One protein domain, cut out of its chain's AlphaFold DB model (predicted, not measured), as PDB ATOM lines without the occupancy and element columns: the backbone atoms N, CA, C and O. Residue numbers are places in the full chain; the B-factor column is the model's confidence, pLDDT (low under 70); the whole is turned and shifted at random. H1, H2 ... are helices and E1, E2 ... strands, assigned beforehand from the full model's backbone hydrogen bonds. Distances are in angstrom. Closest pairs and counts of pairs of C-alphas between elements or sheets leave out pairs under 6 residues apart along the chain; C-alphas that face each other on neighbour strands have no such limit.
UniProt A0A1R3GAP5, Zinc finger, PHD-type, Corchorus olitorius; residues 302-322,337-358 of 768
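Overview. This is residues 302 to 322 and 337 to 358 of the 768 residues of the protein "Zinc finger, PHD-type" of Corchorus olitorius (UniProt A0A1R3GAP5). A small sheet of four strands, built from two hairpins side by side, E1 with E2 and E3 with E4, is curled like part of a barrel and strongly twisted, and one short helix, H1, at the end of the printed part, lies beside the strands and over none of them. The long strand E2 bends sharply, pairing with E1 along one part and with E3 along another. The printed part has 43 residues, with four named strands and one named helix along the chain as E1, E2, E3, E4, H1; the sheet's order is E1 - E2 - E3 - E4, all antiparallel. The class is mostly strand. The whole is compact, with a radius of gyration of the C-alphas of 9.9 A and spans of 31 by 23 by 15 A.

Arrangement. In the sheet, inner strand E2, residues 309 to 318, bends by 85 degrees at residue 312. Its residues 309 to 315 pair with edge strand E1, residues 303 to 306, as an antiparallel hairpin at 138 degrees between directions; N 314 and O 304 are 2.8 A apart, within hydrogen-bond range. Residues 315 to 318 of E2 pair with E3, residues 340 to 344, antiparallel at 145 degrees; N 317 and O 341 are 2.8 A apart, within hydrogen-bond range. E3 forms a second antiparallel hairpin with edge strand E4, residues 349 to 351, at 156 degrees; N 342 and O 351 are 2.7 A apart, within hydrogen-bond range. E1 and E4 are apart. From edge to edge the strands' lines turn by 78 degrees, and the way across the sheet turns by 91 degrees. H1, residues 353 to 357, is on the sheet at a height over the sheet of 6.3 A and over none of its strands. The closest C-alphas of E3 and H1 are those of Val 341 and Pro 353, 6.4 A apart. In H1 every O i to N i+4 pair is within hydrogen-bond range.

Along the chain. E2 is the longest strand, 19.5 A from first to last C-alpha. E3 measures 13.4 A, E1 9.5 A, E4 6.8 A and H1 6.3 A. E1 begins at C-alpha 303 (-45.978, 41.692, -39.544), E2 ends at C-alpha 318 (-35.095, 34.452, -37.894), and H1 ends at C-alpha 357 (-45.437, 35.326, -52.010).

Size, cuts and confidence. The two C-alphas farthest apart are those of Arg 310 and Thr 322, at 31.2 A. Residues 323 to 336 are not printed, and C-alphas 322 and 337 are 11.5 A apart across this cut, which lies in the link from E2 to E3. The links E1 to E2, E3 to E4 and E4 to H1 are tight. The mean pLDDT of the printed part is 74.0, with values under 70 at residues 308 to 309, 319 to 322, 337 to 338, 345 and 348.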
ATOM      1  N   LEU A 302     -42.443  43.243 -41.167       85.62
ATOM      2  CA  LEU A 302     -42.256  42.573 -39.871       85.62
ATOM      3  C   LEU A 302     -43.520  41.866 -39.376       85.62
ATOM      4  O   LEU A 302     -43.431  40.943 -38.571       85.62
ATOM      5  N   GLN A 303     -44.690  42.303 -39.844       86.44
ATOM      6  CA  GLN A 303     -45.978  41.692 -39.544       86.44
ATOM      7  C   GLN A 303     -46.852  41.652 -40.793       86.44
ATOM      8  O   GLN A 303     -46.915  42.627 -41.546       86.44
ATOM      9  N   ILE A 304     -47.555  40.538 -40.991       84.94
ATOM     10  CA  ILE A 304     -48.517  40.358 -42.083       84.94
ATOM     11  C   ILE A 304     -49.821  39.757 -41.568       84.94
ATOM     12  O   ILE A 304     -49.825  38.939 -40.652       84.94
ATOM     13  N   ASN A 305     -50.930  40.108 -42.214       81.75
ATOM     14  CA  ASN A 305     -52.187  39.379 -42.075       81.75
ATOM     15  C   ASN A 305     -52.263  38.364 -43.215       81.75
ATOM     16  O   ASN A 305     -52.281  38.760 -44.381       81.75
ATOM     17  N   HIS A 306     -52.292  37.073 -42.890       74.69
ATOM     18  CA  HIS A 306     -52.298  36.011 -43.892       74.69
ATOM     19  C   HIS A 306     -53.607  35.213 -43.840       74.69
ATOM     20  O   HIS A 306     -54.087  34.922 -42.748       74.69
ATOM     21  N   PRO A 307     -54.186  34.781 -44.977       71.50
ATOM     22  CA  PRO A 307     -55.409  33.974 -44.981       71.50
ATOM     23  C   PRO A 307     -55.348  32.676 -44.158       71.50
ATOM     24  O   PRO A 307     -56.409  32.191 -43.764       71.50
ATOM     25  N   CYS A 308     -54.142  32.144 -43.900       67.81
ATOM     26  CA  CYS A 308     -53.899  30.993 -43.012       67.81
ATOM     27  C   CYS A 308     -54.287  31.275 -41.554       67.81
ATOM     28  O   CYS A 308     -54.733  30.365 -40.865       67.81
ATOM     29  N   ASP A 309     -54.112  32.515 -41.094       68.38
ATOM     30  CA  ASP A 309     -54.471  32.959 -39.751       68.38
ATOM     31  C   ASP A 309     -55.236  34.278 -39.858       68.38
ATOM     32  O   ASP A 309     -54.683  35.376 -39.849       68.38
ATOM     33  N   ARG A 310     -56.556  34.165 -40.020       70.19
ATOM     34  CA  ARG A 310     -57.431  35.342 -40.104       70.19
ATOM     35  C   ARG A 310     -57.620  36.028 -38.749       70.19
ATOM     36  O   ARG A 310     -58.202  37.109 -38.716       70.19
ATOM     37  N   ALA A 311     -57.203  35.384 -37.657       76.31
ATOM     38  CA  ALA A 311     -57.405  35.861 -36.298       76.31
ATOM     39  C   ALA A 311     -56.169  36.582 -35.747       76.31
ATOM     40  O   ALA A 311     -56.331  37.542 -34.992       76.31
ATOM     41  N   HIS A 312     -54.957  36.173 -36.141       79.62
ATOM     42  CA  HIS A 312     -53.713  36.756 -35.641       79.62
ATOM     43  C   HIS A 312     -52.735  37.134 -36.766       79.62
ATOM     44  O   HIS A 312     -52.543  36.370 -37.712       79.62
ATOM     45  N   PRO A 313     -52.060  38.294 -36.655       82.38
ATOM     46  CA  PRO A 313     -50.980  38.649 -37.564       82.38
ATOM     47  C   PRO A 313     -49.758  37.748 -37.338       82.38
ATOM     48  O   PRO A 313     -49.368  37.478 -36.200       82.38
ATOM     49  N   LEU A 314     -49.113  37.328 -38.426       84.12
ATOM     50  CA  LEU A 314     -47.858  36.579 -38.374       84.12
ATOM     51  C   LEU A 314     -46.683  37.553 -38.252       84.12
ATOM     52  O   LEU A 314     -46.621  38.532 -38.995       84.12
ATOM     53  N   SER A 315     -45.739  37.271 -37.354       86.38
ATOM     54  CA  SER A 315     -44.531  38.080 -37.142       86.38
ATOM     55  C   SER A 315     -43.315  37.449 -37.813       86.38
ATOM     56  O   SER A 315     -43.108  36.243 -37.696       86.38
ATOM     57  N   LEU A 316     -42.503  38.253 -38.497       85.75
ATOM     58  CA  LEU A 316     -41.270  37.807 -39.139       85.75
ATOM     59  C   LEU A 316     -40.155  37.642 -38.101       85.75
ATOM     60  O   LEU A 316     -39.788  38.596 -37.411       85.75
ATOM     61  N   ILE A 317     -39.589  36.443 -38.029       81.62
ATOM     62  CA  ILE A 317     -38.457  36.105 -37.168       81.62
ATOM     63  C   ILE A 317     -37.379  35.362 -37.961       81.62
ATOM     64  O   ILE A 317     -37.647  34.754 -39.003       81.62
ATOM     65  N   ARG A 318     -36.148  35.368 -37.447       74.38
ATOM     66  CA  ARG A 318     -35.095  34.452 -37.894       74.38
ATOM     67  C   ARG A 318     -35.125  33.181 -37.047       74.38
ATOM     68  O   ARG A 318     -35.028  33.257 -35.823       74.38
ATOM     69  N   ARG A 319     -35.187  32.013 -37.689       69.56
ATOM     70  CA  ARG A 319     -35.016  30.731 -36.995       69.56
ATOM     71  C   ARG A 319     -33.526  30.414 -36.861       69.56
ATOM     72  O   ARG A 319     -32.790  30.558 -37.830       69.56
ATOM     73  N   ASN A 320     -33.085  29.991 -35.675       59.50
ATOM     74  CA  ASN A 320     -31.734  29.471 -35.453       59.50
ATOM     75  C   ASN A 320     -31.832  28.010 -34.965       59.50
ATOM     76  O   ASN A 320     -32.322  27.791 -33.855       59.50
ATOM     77  N   PRO A 321     -31.370  27.016 -35.747       50.97
ATOM     78  CA  PRO A 321     -31.428  25.599 -35.384       50.97
ATOM     79  C   PRO A 321     -30.685  25.239 -34.090       50.97
ATOM     80  O   PRO A 321     -30.973  24.216 -33.482       50.97
ATOM     81  N   THR A 322     -29.725  26.057 -33.647       44.56
ATOM     82  CA  THR A 322     -28.763  25.671 -32.594       44.56
ATOM     83  C   THR A 322     -29.243  25.862 -31.148       44.56
ATOM     84  O   THR A 322     -28.518  25.507 -30.222       44.56
ATOM     85  N   TRP A 337     -35.392  24.248 -41.544       55.78
ATOM     86  CA  TRP A 337     -35.133  25.541 -42.201       55.78
ATOM     87  C   TRP A 337     -34.450  26.562 -41.288       55.78
ATOM     88  O   TRP A 337     -35.001  26.956 -40.265       55.78
ATOM     89  N   ASP A 338     -33.290  27.056 -41.720       66.06
ATOM     90  CA  ASP A 338     -32.448  28.044 -41.021       66.06
ATOM     91  C   ASP A 338     -32.573  29.468 -41.622       66.06
ATOM     92  O   ASP A 338     -31.583  30.173 -41.822       66.06
ATOM     93  N   GLY A 339     -33.776  29.884 -42.028       75.94
ATOM     94  CA  GLY A 339     -34.010  31.182 -42.679       75.94
ATOM     95  C   GLY A 339     -35.046  32.069 -41.986       75.94
ATOM     96  O   GLY A 339     -35.393  31.868 -40.820       75.94
ATOM     97  N   PHE A 340     -35.537  33.080 -42.707       83.69
ATOM     98  CA  PHE A 340     -36.628  33.931 -42.224       83.69
ATOM     99  C   PHE A 340     -37.959  33.188 -42.313       83.69
ATOM    100  O   PHE A 340     -38.198  32.469 -43.287       83.69
ATOM    101  N   VAL A 341     -38.814  33.371 -41.305       80.50
ATOM    102  CA  VAL A 341     -40.144  32.758 -41.216       80.50
ATOM    103  C   VAL A 341     -41.138  33.720 -40.570       80.50
ATOM    104  O   VAL A 341     -40.810  34.436 -39.628       80.50
ATOM    105  N   TYR A 342     -42.358  33.745 -41.086       82.19
ATOM    106  CA  TYR A 342     -43.514  34.390 -40.485       82.19
ATOM    107  C   TYR A 342     -44.202  33.402 -39.556       82.19
ATOM    108  O   TYR A 342     -44.732  32.397 -40.025       82.19
ATOM    109  N   CYS A 343     -44.229  33.686 -38.260       78.75
ATOM    110  CA  CYS A 343     -44.842  32.802 -37.278       78.75
ATOM    111  C   CYS A 343     -45.934  33.490 -36.454       78.75
ATOM    112  O   CYS A 343     -45.852  34.683 -36.149       78.75
ATOM    113  N   CYS A 344     -46.921  32.708 -36.027       81.12
ATOM    114  CA  CYS A 344     -47.847  33.063 -34.958       81.12
ATOM    115  C   CYS A 344     -47.644  32.096 -33.791       81.12
ATOM    116  O   CYS A 344     -47.948  30.909 -33.898       81.12
ATOM    117  N   SER A 345     -47.156  32.609 -32.661       68.69
ATOM    118  CA  SER A 345     -46.913  31.818 -31.446       68.69
ATOM    119  C   SER A 345     -48.193  31.313 -30.773       68.69
ATOM    120  O   SER A 345     -48.127  30.418 -29.937       68.69
ATOM    121  N   ILE A 346     -49.350  31.885 -31.121       73.38
ATOM    122  CA  ILE A 346     -50.655  31.518 -30.557       73.38
ATOM    123  C   ILE A 346     -51.267  30.347 -31.334       73.38
ATOM    124  O   ILE A 346     -51.819  29.432 -30.728       73.38
ATOM    125  N   CYS A 347     -51.169  30.375 -32.665       70.50
ATOM    126  CA  CYS A 347     -51.792  29.385 -33.549       70.50
ATOM    127  C   CYS A 347     -50.842  28.289 -34.050       70.50
ATOM    128  O   CYS A 347     -51.299  27.419 -34.783       70.50
ATOM    129  N   ASP A 348     -49.561  28.323 -33.665       67.81
ATOM    130  CA  ASP A 348     -48.507  27.409 -34.149       67.81
ATOM    131  C   ASP A 348     -48.423  27.373 -35.691       67.81
ATOM    132  O   ASP A 348     -48.208  26.332 -36.304       67.81
ATOM    133  N   ILE A 349     -48.652  28.530 -36.328       71.19
ATOM    134  CA  ILE A 349     -48.575  28.699 -37.785       71.19
ATOM    135  C   ILE A 349     -47.210  29.268 -38.134       71.19
ATOM    136  O   ILE A 349     -46.804  30.282 -37.564       71.19
ATOM    137  N   GLU A 350     -46.547  28.662 -39.114       71.19
ATOM    138  CA  GLU A 350     -45.256  29.105 -39.627       71.19
ATOM    139  C   GLU A 350     -45.241  29.082 -41.160       71.19
ATOM    140  O   GLU A 350     -45.516  28.055 -41.775       71.19
ATOM    141  N   LEU A 351     -44.910  30.216 -41.782       72.94
ATOM    142  CA  LEU A 351     -44.835  30.389 -43.234       72.94
ATOM    143  C   LEU A 351     -43.481  30.979 -43.621       72.94
ATOM    144  O   LEU A 351     -43.033  31.964 -43.040       72.94
ATOM    145  N   THR A 352     -42.827  30.441 -44.642       76.00
ATOM    146  CA  THR A 352     -41.651  31.100 -45.225       76.00
ATOM    147  C   THR A 352     -42.078  32.336 -46.035       76.00
ATOM    148  O   THR A 352     -43.228  32.435 -46.476       76.00
ATOM    149  N   PRO A 353     -41.176  33.297 -46.304       76.50
ATOM    150  CA  PRO A 353     -41.463  34.395 -47.229       76.50
ATOM    151  C   PRO A 353     -41.902  33.924 -48.626       76.50
ATOM    152  O   PRO A 353     -42.638  34.628 -49.322       76.50
ATOM    153  N   GLU A 354     -41.470  32.733 -49.041       73.19
ATOM    154  CA  GLU A 354     -41.882  32.116 -50.302       73.19
ATOM    155  C   GLU A 354     -43.327  31.615 -50.258       73.19
ATOM    156  O   GLU A 354     -44.034  31.779 -51.251       73.19
ATOM    157  N   ASP A 355     -43.794  31.092 -49.120       71.75
ATOM    158  CA  ASP A 355     -45.190  30.670 -48.931       71.75
ATOM    159  C   ASP A 355     -46.155  31.861 -49.016       71.75
ATOM    160  O   ASP A 355     -47.223  31.764 -49.616       71.75
ATOM    161  N   VAL A 356     -45.757  33.015 -48.469       74.44
ATOM    162  CA  VAL A 356     -46.560  34.254 -48.485       74.44
ATOM    163  C   VAL A 356     -46.624  34.877 -49.884       74.44
ATOM    164  O   VAL A 356     -47.624  35.489 -50.253       74.44
ATOM    165  N   SER A 357     -45.546  34.749 -50.661       73.12
ATOM    166  CA  SER A 357     -45.437  35.326 -52.010       73.12
ATOM    167  C   SER A 357     -45.831  34.359 -53.129       73.12
ATOM    168  O   SER A 357     -45.845  34.744 -54.301       73.12
ATOM    169  N   ALA A 358     -46.148  33.106 -52.795       70.50
ATOM    170  CA  ALA A 358     -46.520  32.083 -53.754       70.50
ATOM    171  C   ALA A 358     -47.819  32.458 -54.496       70.50
ATOM    172  O   ALA A 358     -48.806  32.851 -53.868       70.50
TER     173      ALA A 358